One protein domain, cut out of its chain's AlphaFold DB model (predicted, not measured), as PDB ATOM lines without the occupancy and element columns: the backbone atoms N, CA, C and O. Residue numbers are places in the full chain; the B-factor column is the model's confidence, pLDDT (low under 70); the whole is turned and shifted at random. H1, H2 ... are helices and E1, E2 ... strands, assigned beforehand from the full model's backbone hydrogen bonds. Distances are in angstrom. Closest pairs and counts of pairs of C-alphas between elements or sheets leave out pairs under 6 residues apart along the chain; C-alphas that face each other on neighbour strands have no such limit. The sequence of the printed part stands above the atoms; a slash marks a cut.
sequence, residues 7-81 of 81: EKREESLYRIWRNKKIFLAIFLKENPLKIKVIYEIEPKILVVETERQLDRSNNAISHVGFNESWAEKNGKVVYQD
ATOM      1  N   GLU A   7      36.432 -64.870  22.405       83.75
ATOM      2  CA  GLU A   7      36.063 -64.933  20.986       83.75
ATOM      3  C   GLU A   7      35.594 -63.575  20.436       83.75
ATOM      4  O   GLU A   7      36.041 -63.134  19.380       83.75
ATOM      5  N   LYS A   8      34.767 -62.831  21.186       82.12
ATOM      6  CA  LYS A   8      34.312 -61.495  20.758       82.12
ATOM      7  C   LYS A   8      35.450 -60.479  20.717       82.12
ATOM      8  O   LYS A   8      35.431 -59.554  19.895       82.12
ATOM      9  N   ARG A   9      36.442 -60.626  21.603       85.19
ATOM     10  CA  ARG A   9      37.665 -59.813  21.560       85.19
ATOM     11  C   ARG A   9      38.435 -60.117  20.284       85.19
ATOM     12  O   ARG A   9      38.788 -59.188  19.561       85.19
ATOM     13  N   GLU A  10      38.653 -61.393  19.997       88.25
ATOM     14  CA  GLU A  10      39.378 -61.853  18.813       88.25
ATOM     15  C   GLU A  10      38.696 -61.392  17.519       88.25
ATOM     16  O   GLU A  10      39.360 -60.814  16.661       88.25
ATOM     17  N   GLU A  11      37.370 -61.516  17.412       87.06
ATOM     18  CA  GLU A  11      36.604 -60.990  16.275       87.06
ATOM     19  C   GLU A  11      36.770 -59.475  16.107       87.06
ATOM     20  O   GLU A  11      36.917 -58.973  14.988       87.06
ATOM     21  N   SER A  12      36.753 -58.728  17.214       85.00
ATOM     22  CA  SER A  12      36.905 -57.270  17.190       85.00
ATOM     23  C   SER A  12      38.305 -56.861  16.735       85.00
ATOM     24  O   SER A  12      38.445 -55.981  15.883       85.00
ATOM     25  N   LEU A  13      39.344 -57.529  17.242       91.38
ATOM     26  CA  LEU A  13      40.732 -57.280  16.845       91.38
ATOM     27  C   LEU A  13      41.005 -57.735  15.407       91.38
ATOM     28  O   LEU A  13      41.719 -57.054  14.667       91.38
ATOM     29  N   TYR A  14      40.385 -58.832  14.965       92.88
ATOM     30  CA  TYR A  14      40.493 -59.322  13.592       92.88
ATOM     31  C   TYR A  14      40.003 -58.288  12.571       92.88
ATOM     32  O   TYR A  14      40.604 -58.138  11.507       92.88
ATOM     33  N   ARG A  15      38.967 -57.503  12.901       91.38
ATOM     34  CA  ARG A  15      38.488 -56.407  12.035       91.38
ATOM     35  C   ARG A  15      39.548 -55.347  11.773       91.38
ATOM     36  O   ARG A  15      39.473 -54.707  10.731       91.38
ATOM     37  N   ILE A  16      40.509 -55.170  12.677       94.62
ATOM     38  CA  ILE A  16      41.650 -54.273  12.480       94.62
ATOM     39  C   ILE A  16      42.720 -55.001  11.664       94.62
ATOM     40  O   ILE A  16      43.114 -54.512  10.604       94.62
ATOM     41  N   TRP A  17      43.121 -56.195  12.113       95.81
ATOM     42  CA  TRP A  17      44.196 -56.993  11.513       95.81
ATOM     43  C   TRP A  17      43.962 -57.403  10.060       95.81
ATOM     44  O   TRP A  17      44.923 -57.515   9.303       95.81
ATOM     45  N   ARG A  18      42.707 -57.600   9.642       96.44
ATOM     46  CA  ARG A  18      42.379 -57.959   8.252       96.44
ATOM     47  C   ARG A  18      42.712 -56.864   7.233       96.44
ATOM     48  O   ARG A  18      42.664 -57.126   6.033       96.44
ATOM     49  N   ASN A  19      42.969 -55.635   7.679       97.31
ATOM     50  CA  ASN A  19      43.312 -54.528   6.793       97.31
ATOM     51  C   ASN A  19      44.822 -54.447   6.603       97.31
ATOM     52  O   ASN A  19      45.588 -54.648   7.537       97.31
ATOM     53  N   LYS A  20      45.255 -54.055   5.402       97.25
ATOM     54  CA  LYS A  20      46.670 -53.765   5.130       97.25
ATOM     55  C   LYS A  20      47.125 -52.458   5.787       97.25
ATOM     56  O   LYS A  20      48.271 -52.352   6.204       97.25
ATOM     57  N   LYS A  21      46.231 -51.465   5.833       97.00
ATOM     58  CA  LYS A  21      46.432 -50.114   6.369       97.00
ATOM     59  C   LYS A  21      45.114 -49.572   6.904       97.00
ATOM     60  O   LYS A  21      44.055 -49.985   6.429       97.00
ATOM     61  N   ILE A  22      45.192 -48.635   7.843       97.38
ATOM     62  CA  ILE A  22      44.046 -47.873   8.344       97.38
ATOM     63  C   ILE A  22      44.272 -46.395   8.033       97.38
ATOM     64  O   ILE A  22      45.386 -45.901   8.181       97.38
ATOM     65  N   PHE A  23      43.216 -45.692   7.628       97.62
ATOM     66  CA  PHE A  23      43.251 -44.253   7.389       97.62
ATOM     67  C   PHE A  23      42.257 -43.550   8.306       97.62
ATOM     68  O   PHE A  23      41.077 -43.900   8.325       97.62
ATOM     69  N   LEU A  24      42.737 -42.560   9.059       97.06
ATOM     70  CA  LEU A  24      41.901 -41.672   9.864       97.06
ATOM     71  C   LEU A  24      41.860 -40.306   9.185       97.06
ATOM     72  O   LEU A  24      42.874 -39.614   9.125       97.06
ATOM     73  N   ALA A  25      40.694 -39.942   8.653       97.19
ATOM     74  CA  ALA A  25      40.457 -38.654   8.018       97.19
ATOM     75  C   ALA A  25      39.747 -37.706   8.988       97.19
ATOM     76  O   ALA A  25      38.739 -38.071   9.599       97.19
ATOM     77  N   ILE A  26      40.264 -36.487   9.104       96.56
ATOM     78  CA  ILE A  26      39.647 -35.403   9.866       96.56
ATOM     79  C   ILE A  26      39.108 -34.393   8.870       96.56
ATOM     80  O   ILE A  26      39.823 -33.966   7.967       96.56
ATOM     81  N   PHE A  27      37.849 -34.011   9.044       97.06
ATOM     82  CA  PHE A  27      37.155 -33.054   8.191       97.06
ATOM     83  C   PHE A  27      37.095 -31.690   8.874       97.06
ATOM     84  O   PHE A  27      37.057 -31.607  10.106       97.06
ATOM     85  N   LEU A  28      37.095 -30.617   8.084       95.62
ATOM     86  CA  LEU A  28      36.906 -29.269   8.613       95.62
ATOM     87  C   LEU A  28      35.506 -29.134   9.207       95.62
ATOM     88  O   LEU A  28      34.516 -29.577   8.624       95.62
ATOM     89  N   LYS A  29      35.412 -28.479  10.363       95.00
ATOM     90  CA  LYS A  29      34.131 -28.290  11.047       95.00
ATOM     91  C   LYS A  29      33.214 -27.351  10.262       95.00
ATOM     92  O   LYS A  29      32.014 -27.591  10.188       95.00
ATOM     93  N   GLU A  30      33.782 -26.301   9.677       96.94
ATOM     94  CA  GLU A  30      33.068 -25.286   8.897       96.94
ATOM     95  C   GLU A  30      32.670 -25.795   7.503       96.94
ATOM     96  O   GLU A  30      31.735 -25.275   6.899       96.94
ATOM     97  N   ASN A  31      33.362 -26.820   6.994       95.50
ATOM     98  CA  ASN A  31      33.051 -27.478   5.728       95.50
ATOM     99  C   ASN A  31      33.300 -28.996   5.834       95.50
ATOM    100  O   ASN A  31      34.377 -29.464   5.458       95.50
ATOM    101  N   PRO A  32      32.308 -29.781   6.301       94.12
ATOM    102  CA  PRO A  32      32.466 -31.216   6.566       94.12
ATOM    103  C   PRO A  32      32.747 -32.086   5.336       94.12
ATOM    104  O   PRO A  32      33.038 -33.269   5.482       94.12
ATOM    105  N   LEU A  33      32.651 -31.527   4.126       96.12
ATOM    106  CA  LEU A  33      33.036 -32.208   2.889       96.12
ATOM    107  C   LEU A  33      34.519 -32.011   2.551       96.12
ATOM    108  O   LEU A  33      35.046 -32.707   1.684       96.12
ATOM    109  N   LYS A  34      35.198 -31.074   3.223       97.19
ATOM    110  CA  LYS A  34      36.617 -30.793   3.031       97.19
ATOM    111  C   LYS A  34      37.442 -31.525   4.083       97.19
ATOM    112  O   LYS A  34      37.228 -31.376   5.287       97.19
ATOM    113  N   ILE A  35      38.394 -32.322   3.616       97.44
ATOM    114  CA  ILE A  35      39.343 -33.029   4.471       97.44
ATOM    115  C   ILE A  35      40.396 -32.024   4.945       97.44
ATOM    116  O   ILE A  35      40.963 -31.304   4.134       97.44
ATOM    117  N   LYS A  36      40.654 -31.990   6.252       97.00
ATOM    118  CA  LYS A  36      41.734 -31.225   6.886       97.00
ATOM    119  C   LYS A  36      43.055 -31.996   6.821       97.00
ATOM    120  O   LYS A  36      44.082 -31.454   6.434       97.00
ATOM    121  N   VAL A  37      43.032 -33.267   7.227       98.31
ATOM    122  CA  VAL A  37      44.219 -34.131   7.307       98.31
ATOM    123  C   VAL A  37      43.816 -35.604   7.227       98.31
ATOM    124  O   VAL A  37      42.737 -35.982   7.691       98.31
ATOM    125  N   ILE A  38      44.679 -36.440   6.645       98.44
ATOM    126  CA  ILE A  38      44.559 -37.903   6.688       98.44
ATOM    127  C   ILE A  38      45.832 -38.493   7.288       98.44
ATOM    128  O   ILE A  38      46.936 -38.244   6.794       98.44
ATOM    129  N   TYR A  39      45.656 -39.333   8.306       98.62
ATOM    130  CA  TYR A  39      46.719 -40.135   8.903       98.62
ATOM    131  C   TYR A  39      46.630 -41.580   8.416       98.62
ATOM    132  O   TYR A  39      45.596 -42.228   8.577       98.62
ATOM    133  N   GLU A  40      47.719 -42.100   7.854       98.38
ATOM    134  CA  GLU A  40      47.920 -43.531   7.630       98.38
ATOM    135  C   GLU A  40      48.476 -44.178   8.902       98.38
ATOM    136  O   GLU A  40      49.460 -43.704   9.474       98.38
ATOM    137  N   ILE A  41      47.865 -45.281   9.331       98.19
ATOM    138  CA  ILE A  41      48.221 -46.012  10.547       98.19
ATOM    139  C   ILE A  41      48.413 -47.493  10.225       98.19
ATOM    140  O   ILE A  41      47.615 -48.115   9.515       98.19
ATOM    141  N   GLU A  42      49.478 -48.074  10.779       98.00
ATOM    142  CA  GLU A  42      49.696 -49.518  10.715       98.00
ATOM    143  C   GLU A  42      48.673 -50.263  11.589       98.00
ATOM    144  O   GLU A  42      48.503 -49.894  12.755       98.00
ATOM    145  N   PRO A  43      48.069 -51.369  11.114       97.62
ATOM    146  CA  PRO A  43      47.111 -52.153  11.900       97.62
ATOM    147  C   PRO A  43      47.634 -52.535  13.291       97.62
ATOM    148  O   PRO A  43      46.923 -52.387  14.281       97.62
ATOM    149  N   LYS A  44      48.914 -52.924  13.383       97.25
ATOM    150  CA  LYS A  44      49.575 -53.291  14.647       97.25
ATOM    151  C   LYS A  44      49.545 -52.176  15.698       97.25
ATOM    152  O   LYS A  44      49.444 -52.456  16.883       97.25
ATOM    153  N   ILE A  45      49.638 -50.915  15.270       97.25
ATOM    154  CA  ILE A  45      49.652 -49.754  16.167       97.25
ATOM    155  C   ILE A  45      48.247 -49.523  16.725       97.25
ATOM    156  O   ILE A  45      48.077 -49.293  17.922       97.25
ATOM    157  N   LEU A  46      47.236 -49.631  15.861       96.12
ATOM    158  CA  LEU A  46      45.843 -49.448  16.251       96.12
ATOM    159  C   LEU A  46      45.370 -50.566  17.190       96.12
ATOM    160  O   LEU A  46      44.720 -50.273  18.188       96.12
ATOM    161  N   VAL A  47      45.783 -51.815  16.940       95.75
ATOM    162  CA  VAL A  47      45.513 -52.968  17.819       95.75
ATOM    163  C   VAL A  47      46.039 -52.740  19.232       95.75
ATOM    164  O   VAL A  47      45.276 -52.908  20.177       95.75
ATOM    165  N   VAL A  48      47.291 -52.295  19.388       95.25
ATOM    166  CA  VAL A  48      47.887 -52.049  20.715       95.25
ATOM    167  C   VAL A  48      47.060 -51.042  21.521       95.25
ATOM    168  O   VAL A  48      46.815 -51.238  22.713       95.25
ATOM    169  N   GLU A  49      46.594 -49.969  20.884       95.06
ATOM    170  CA  GLU A  49      45.738 -48.986  21.549       95.06
ATOM    171  C   GLU A  49      44.336 -49.540  21.838       95.06
ATOM    172  O   GLU A  49      43.800 -49.305  22.923       95.06
ATOM    173  N   THR A  50      43.753 -50.305  20.912       93.06
ATOM    174  CA  THR A  50      42.473 -50.988  21.124       93.06
ATOM    175  C   THR A  50      42.538 -51.915  22.331       93.06
ATOM    176  O   THR A  50      41.705 -51.800  23.228       93.06
ATOM    177  N   GLU A  51      43.546 -52.779  22.411       92.06
ATOM    178  CA  GLU A  51      43.752 -53.677  23.548       92.06
ATOM    179  C   GLU A  51      43.923 -52.895  24.850       92.06
ATOM    180  O   GLU A  51      43.230 -53.179  25.829       92.06
ATOM    181  N   ARG A  52      44.733 -51.827  24.838       91.94
ATOM    182  CA  ARG A  52      44.908 -50.941  25.997       91.94
ATOM    183  C   ARG A  52      43.580 -50.358  26.490       91.94
ATOM    184  O   ARG A  52      43.380 -50.248  27.704       91.94
ATOM    185  N   GLN A  53      42.691 -49.939  25.588       90.81
ATOM    186  CA  GLN A  53      41.373 -49.407  25.952       90.81
ATOM    187  C   GLN A  53      40.442 -50.504  26.485       90.81
ATOM    188  O   GLN A  53      39.785 -50.294  27.507       90.81
ATOM    189  N   LEU A  54      40.431 -51.684  25.857       87.50
ATOM    190  CA  LEU A  54      39.629 -52.831  26.300       87.50
ATOM    191  C   LEU A  54      40.060 -53.336  27.682       87.50
ATOM    192  O   LEU A  54      39.213 -53.679  28.507       87.50
ATOM    193  N   ASP A  55      41.362 -53.338  27.968       88.06
ATOM    194  CA  ASP A  55      41.902 -53.813  29.244       88.06
ATOM    195  C   ASP A  55      41.590 -52.854  30.396       88.06
ATOM    196  O   ASP A  55      41.241 -53.299  31.499       88.06
ATOM    197  N   ARG A  56      41.661 -51.543  30.126       88.12
ATOM    198  CA  ARG A  56      41.353 -50.478  31.094       88.12
ATOM    199  C   ARG A  56      39.859 -50.266  31.311       88.12
ATOM    200  O   ARG A  56      39.478 -49.746  32.357       88.12
ATOM    201  N   SER A  57      39.016 -50.631  30.347       81.50
ATOM    202  CA  SER A  57      37.573 -50.485  30.501       81.50
ATOM    203  C   SER A  57      37.036 -51.456  31.556       81.50
ATOM    204  O   SER A  57      37.268 -52.664  31.508       81.50
ATOM    205  N   ASN A  58      36.266 -50.915  32.501       76.44
ATOM    206  CA  ASN A  58      35.457 -51.702  33.435       76.44
ATOM    207  C   ASN A  58      34.059 -52.015  32.876       76.44
ATOM    208  O   ASN A  58      33.315 -52.797  33.475       76.44
ATOM    209  N   ASN A  59      33.711 -51.419  31.734       77.38
ATOM    210  CA  ASN A  59      32.436 -51.588  31.047       77.38
ATOM    211  C   ASN A  59      32.602 -52.493  29.824       77.38
ATOM    212  O   ASN A  59      33.664 -52.507  29.193       77.38
ATOM    213  N   ALA A  60      31.535 -53.202  29.460       74.31
ATOM    214  CA  ALA A  60      31.427 -53.801  28.136       74.31
ATOM    215  C   ALA A  60      31.294 -52.661  27.116       74.31
ATOM    216  O   ALA A  60      30.279 -51.967  27.082       74.31
ATOM    217  N   ILE A  61      32.359 -52.407  26.355       76.81
ATOM    218  CA  ILE A  61      32.395 -51.364  25.327       76.81
ATOM    219  C   ILE A  61      32.291 -52.008  23.946       76.81
ATOM    220  O   ILE A  61      33.002 -52.962  23.646       76.81
ATOM    221  N   SER A  62      31.400 -51.480  23.106       76.94
ATOM    222  CA  SER A  62      31.227 -51.891  21.704       76.94
ATOM    223  C   SER A  62      31.981 -50.994  20.718       76.94
ATOM    224  O   SER A  62      32.110 -51.334  19.543       76.94
ATOM    225  N   HIS A  63      32.474 -49.844  21.186       81.75
ATOM    226  CA  HIS A  63      33.167 -48.845  20.380       81.75
ATOM    227  C   HIS A  63      34.472 -48.431  21.056       81.75
ATOM    228  O   HIS A  63      34.520 -48.236  22.269       81.75
ATOM    229  N   VAL A  64      35.515 -48.277  20.244       87.75
ATOM    230  CA  VAL A  64      36.843 -47.809  20.650       87.75
ATOM    231  C   VAL A  64      37.131 -46.547  19.851       87.75
ATOM    232  O   VAL A  64      37.003 -46.543  18.626       87.75
ATOM    233  N   GLY A  65      37.442 -45.464  20.559       90.81
ATOM    234  CA  GLY A  65      37.643 -44.146  19.969       90.81
ATOM    235  C   GLY A  65      39.122 -43.810  19.811       90.81
ATOM    236  O   GLY A  65      39.951 -44.205  20.631       90.81
ATOM    237  N   PHE A  66      39.433 -43.022  18.784       94.62
ATOM    238  CA  PHE A  66      40.763 -42.476  18.530       94.62
ATOM    239  C   PHE A  66      40.618 -40.979  18.273       94.62
ATOM    240  O   PHE A  66      39.803 -40.572  17.448       94.62
ATOM    241  N   ASN A  67      41.361 -40.160  19.012       94.75
ATOM    242  CA  ASN A  67      41.337 -38.708  18.848       94.75
ATOM    243  C   ASN A  67      42.448 -38.237  17.893       94.75
ATOM    244  O   ASN A  67      43.361 -38.993  17.557       94.75
ATOM    245  N   GLU A  68      42.361 -36.975  17.465       95.25
ATOM    246  CA  GLU A  68      43.322 -36.349  16.544       95.25
ATOM    247  C   GLU A  68      44.756 -36.419  17.075       95.25
ATOM    248  O   GLU A  68      45.647 -36.859  16.358       95.25
ATOM    249  N   SER A  69      44.977 -36.095  18.352       96.94
ATOM    250  CA  SER A  69      46.321 -36.106  18.945       96.94
ATOM    251  C   SER A  69      46.946 -37.503  18.999       96.94
ATOM    252  O   SER A  69      48.158 -37.657  18.838       96.94
ATOM    253  N   TRP A  70      46.141 -38.550  19.196       97.69
ATOM    254  CA  TRP A  70      46.622 -39.924  19.102       97.69
ATOM    255  C   TRP A  70      46.982 -40.284  17.659       97.69
ATOM    256  O   TRP A  70      48.036 -40.886  17.442       97.69
ATOM    257  N   ALA A  71      46.148 -39.907  16.687       97.38
ATOM    258  CA  ALA A  71      46.409 -40.161  15.272       97.38
ATOM    259  C   ALA A  71      47.676 -39.440  14.789       97.38
ATOM    260  O   ALA A  71      48.500 -40.046  14.110       97.38
ATOM    261  N   GLU A  72      47.882 -38.195  15.216       97.31
ATOM    262  CA  GLU A  72      49.076 -37.399  14.928       97.31
ATOM    263  C   GLU A  72      50.354 -38.047  15.471       97.31
ATOM    264  O   GLU A  72      51.354 -38.145  14.764       97.31
ATOM    265  N   LYS A  73      50.322 -38.544  16.713       98.00
ATOM    266  CA  LYS A  73      51.494 -39.160  17.353       98.00
ATOM    267  C   LYS A  73      51.870 -40.522  16.761       98.00
ATOM    268  O   LYS A  73      53.033 -40.918  16.827       98.00
ATOM    269  N   ASN A  74      50.886 -41.276  16.277       97.88
ATOM    270  CA  ASN A  74      51.049 -42.693  15.936       97.88
ATOM    271  C   ASN A  74      50.906 -42.992  14.437       97.88
ATOM    272  O   ASN A  74      51.189 -44.111  14.004       97.88
ATOM    273  N   GLY A  75      50.442 -42.019  13.658       97.06
ATOM    274  CA  GLY A  75      50.232 -42.125  12.225       97.06
ATOM    275  C   GLY A  75      51.230 -41.308  11.419       97.06
ATOM    276  O   GLY A  75      51.966 -40.466  11.930       97.06
ATOM    277  N   LYS A  76      51.230 -41.556  10.115       98.25
ATOM    278  CA  LYS A  76      51.935 -40.748   9.125       98.25
ATOM    279  C   LYS A  76      50.921 -39.866   8.407       98.25
ATOM    280  O   LYS A  76      49.948 -40.384   7.867       98.25
ATOM    281  N   VAL A  77      51.164 -38.559   8.343       98.31
ATOM    282  CA  VAL A  77      50.368 -37.665   7.489       98.31
ATOM    283  C   VAL A  77      50.572 -38.065   6.025       98.31
ATOM    284  O   VAL A  77      51.705 -38.114   5.542       98.31
ATOM    285  N   VAL A  78      49.479 -38.375   5.329       98.44
ATOM    286  CA  VAL A  78      49.480 -38.707   3.888       98.44
ATOM    287  C   VAL A  78      48.710 -37.695   3.045       98.44
ATOM    288  O   VAL A  78      48.827 -37.697   1.824       98.44
ATOM    289  N   TYR A  79      47.951 -36.815   3.694       98.25
ATOM    290  CA  TYR A  79      47.276 -35.682   3.077       98.25
ATOM    291  C   TYR A  79      47.080 -34.582   4.119       98.25
ATOM    292  O   TYR A  79      46.753 -34.892   5.267       98.25
ATOM    293  N   GLN A  80      47.236 -33.327   3.704       97.00
ATOM    294  CA  GLN A  80      46.948 -32.140   4.500       97.00
ATOM    295  C   GLN A  80      46.564 -30.990   3.558       97.00
ATOM    296  O   GLN A  80      47.227 -30.806   2.535       97.00
ATOM    297  N   ASP A  81      45.486 -30.282   3.891       91.50
ATOM    298  CA  ASP A  81      45.036 -29.052   3.216       91.50
ATOM    299  C   ASP A  81      45.739 -27.799   3.761       91.50
ATOM    300  O   ASP A  81      46.105 -27.793   4.964       91.50
TER     301      ASP A  81
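AT A GLANCE: This is residues 7 to 81 of the 81 residues of an uncharacterized protein of Ignavibacteria bacterium CG1_02_37_35 (UniProt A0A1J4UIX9). A small antiparallel sheet of three strands, E1, E2 and E3, has the short helix H3 over one face and its other face bare, while helices H1 and H2 lie side by side beyond one end of the strands. The sheet with H3 makes one part of the elongated outline and the helix pair the other; residues 55 to 60, of which 55 and 56 belong to H2, stick out. The printed part has 75 residues, with three named helices and three named strands in the order H1, E1, E2, H2, H3, E3, and its class is mixed, helices and strands. The sheet's order is E1, E2, E3. The whole is only just loose, close to compact, with a radius of gyration of the C-alphas of 13.7 A and spans of 40 by 26 by 20 A.

HOW THE PARTS SIT: Strand E2, residues 35 to 41, is the inner strand of the sheet. E1, residues 22 to 27, is an edge strand and forms a hairpin with E2, antiparallel at 163 degrees; N 24 and O 39 are 2.9 A apart, within hydrogen-bond range. E3, residues 76 to 80, is the other edge strand, antiparallel to E2 at 163 degrees; N 40 and O 76 are 2.8 A apart, within that range. H3, residues 68 to 74, is on the sheet at a height over the sheet of 8.9 A. It lies over E2, and on the local plane it runs along the strands, but only just, at 29 degrees to E2. The closest C-alphas of H3 and E2 are those of Ala 71 and Tyr 39, 6.4 A apart. H2, residues 43 to 56, is on the sheet only just and only grazes it, with residues 43 to 46. H2 and H3 are close but not clearly touching; their closest C-alphas, those of Ile 45 and Asn 74, are 7.2 A apart. H1, residues 7 to 17, touches H2; their closest C-alphas, those of Trp 17 and Pro 43, are 5.7 A apart. H1 and H2 run opposite ways at a shallow tilt of 32 degrees, only just short of steep. H1 is not on the sheet, and it is apart from H3. In H2 and H3 every O i to N i+4 pair is within hydrogen-bond range; in H1, 6 of 7 are.

IN THESE COORDINATES: E2 is 16.9 A long from first to last C-alpha, E1 16.3 A and E3 11.0 A. H2 is 20.1 A long, H1 14.8 A and H3 10.0 A. H1 begins at C-alpha 7, (36.063, -64.933, 20.986), and E3 ends at C-alpha 80, (46.948, -32.140, 4.500).

THE WHOLE: The two C-alphas farthest apart, those of Glu 7 and Glu 30, are 41.6 A apart. The printed part has no cut. The link from H2 to H3, 11 residues, is long. The mean pLDDT of the printed part is 93.1, and no printed residue is under 70.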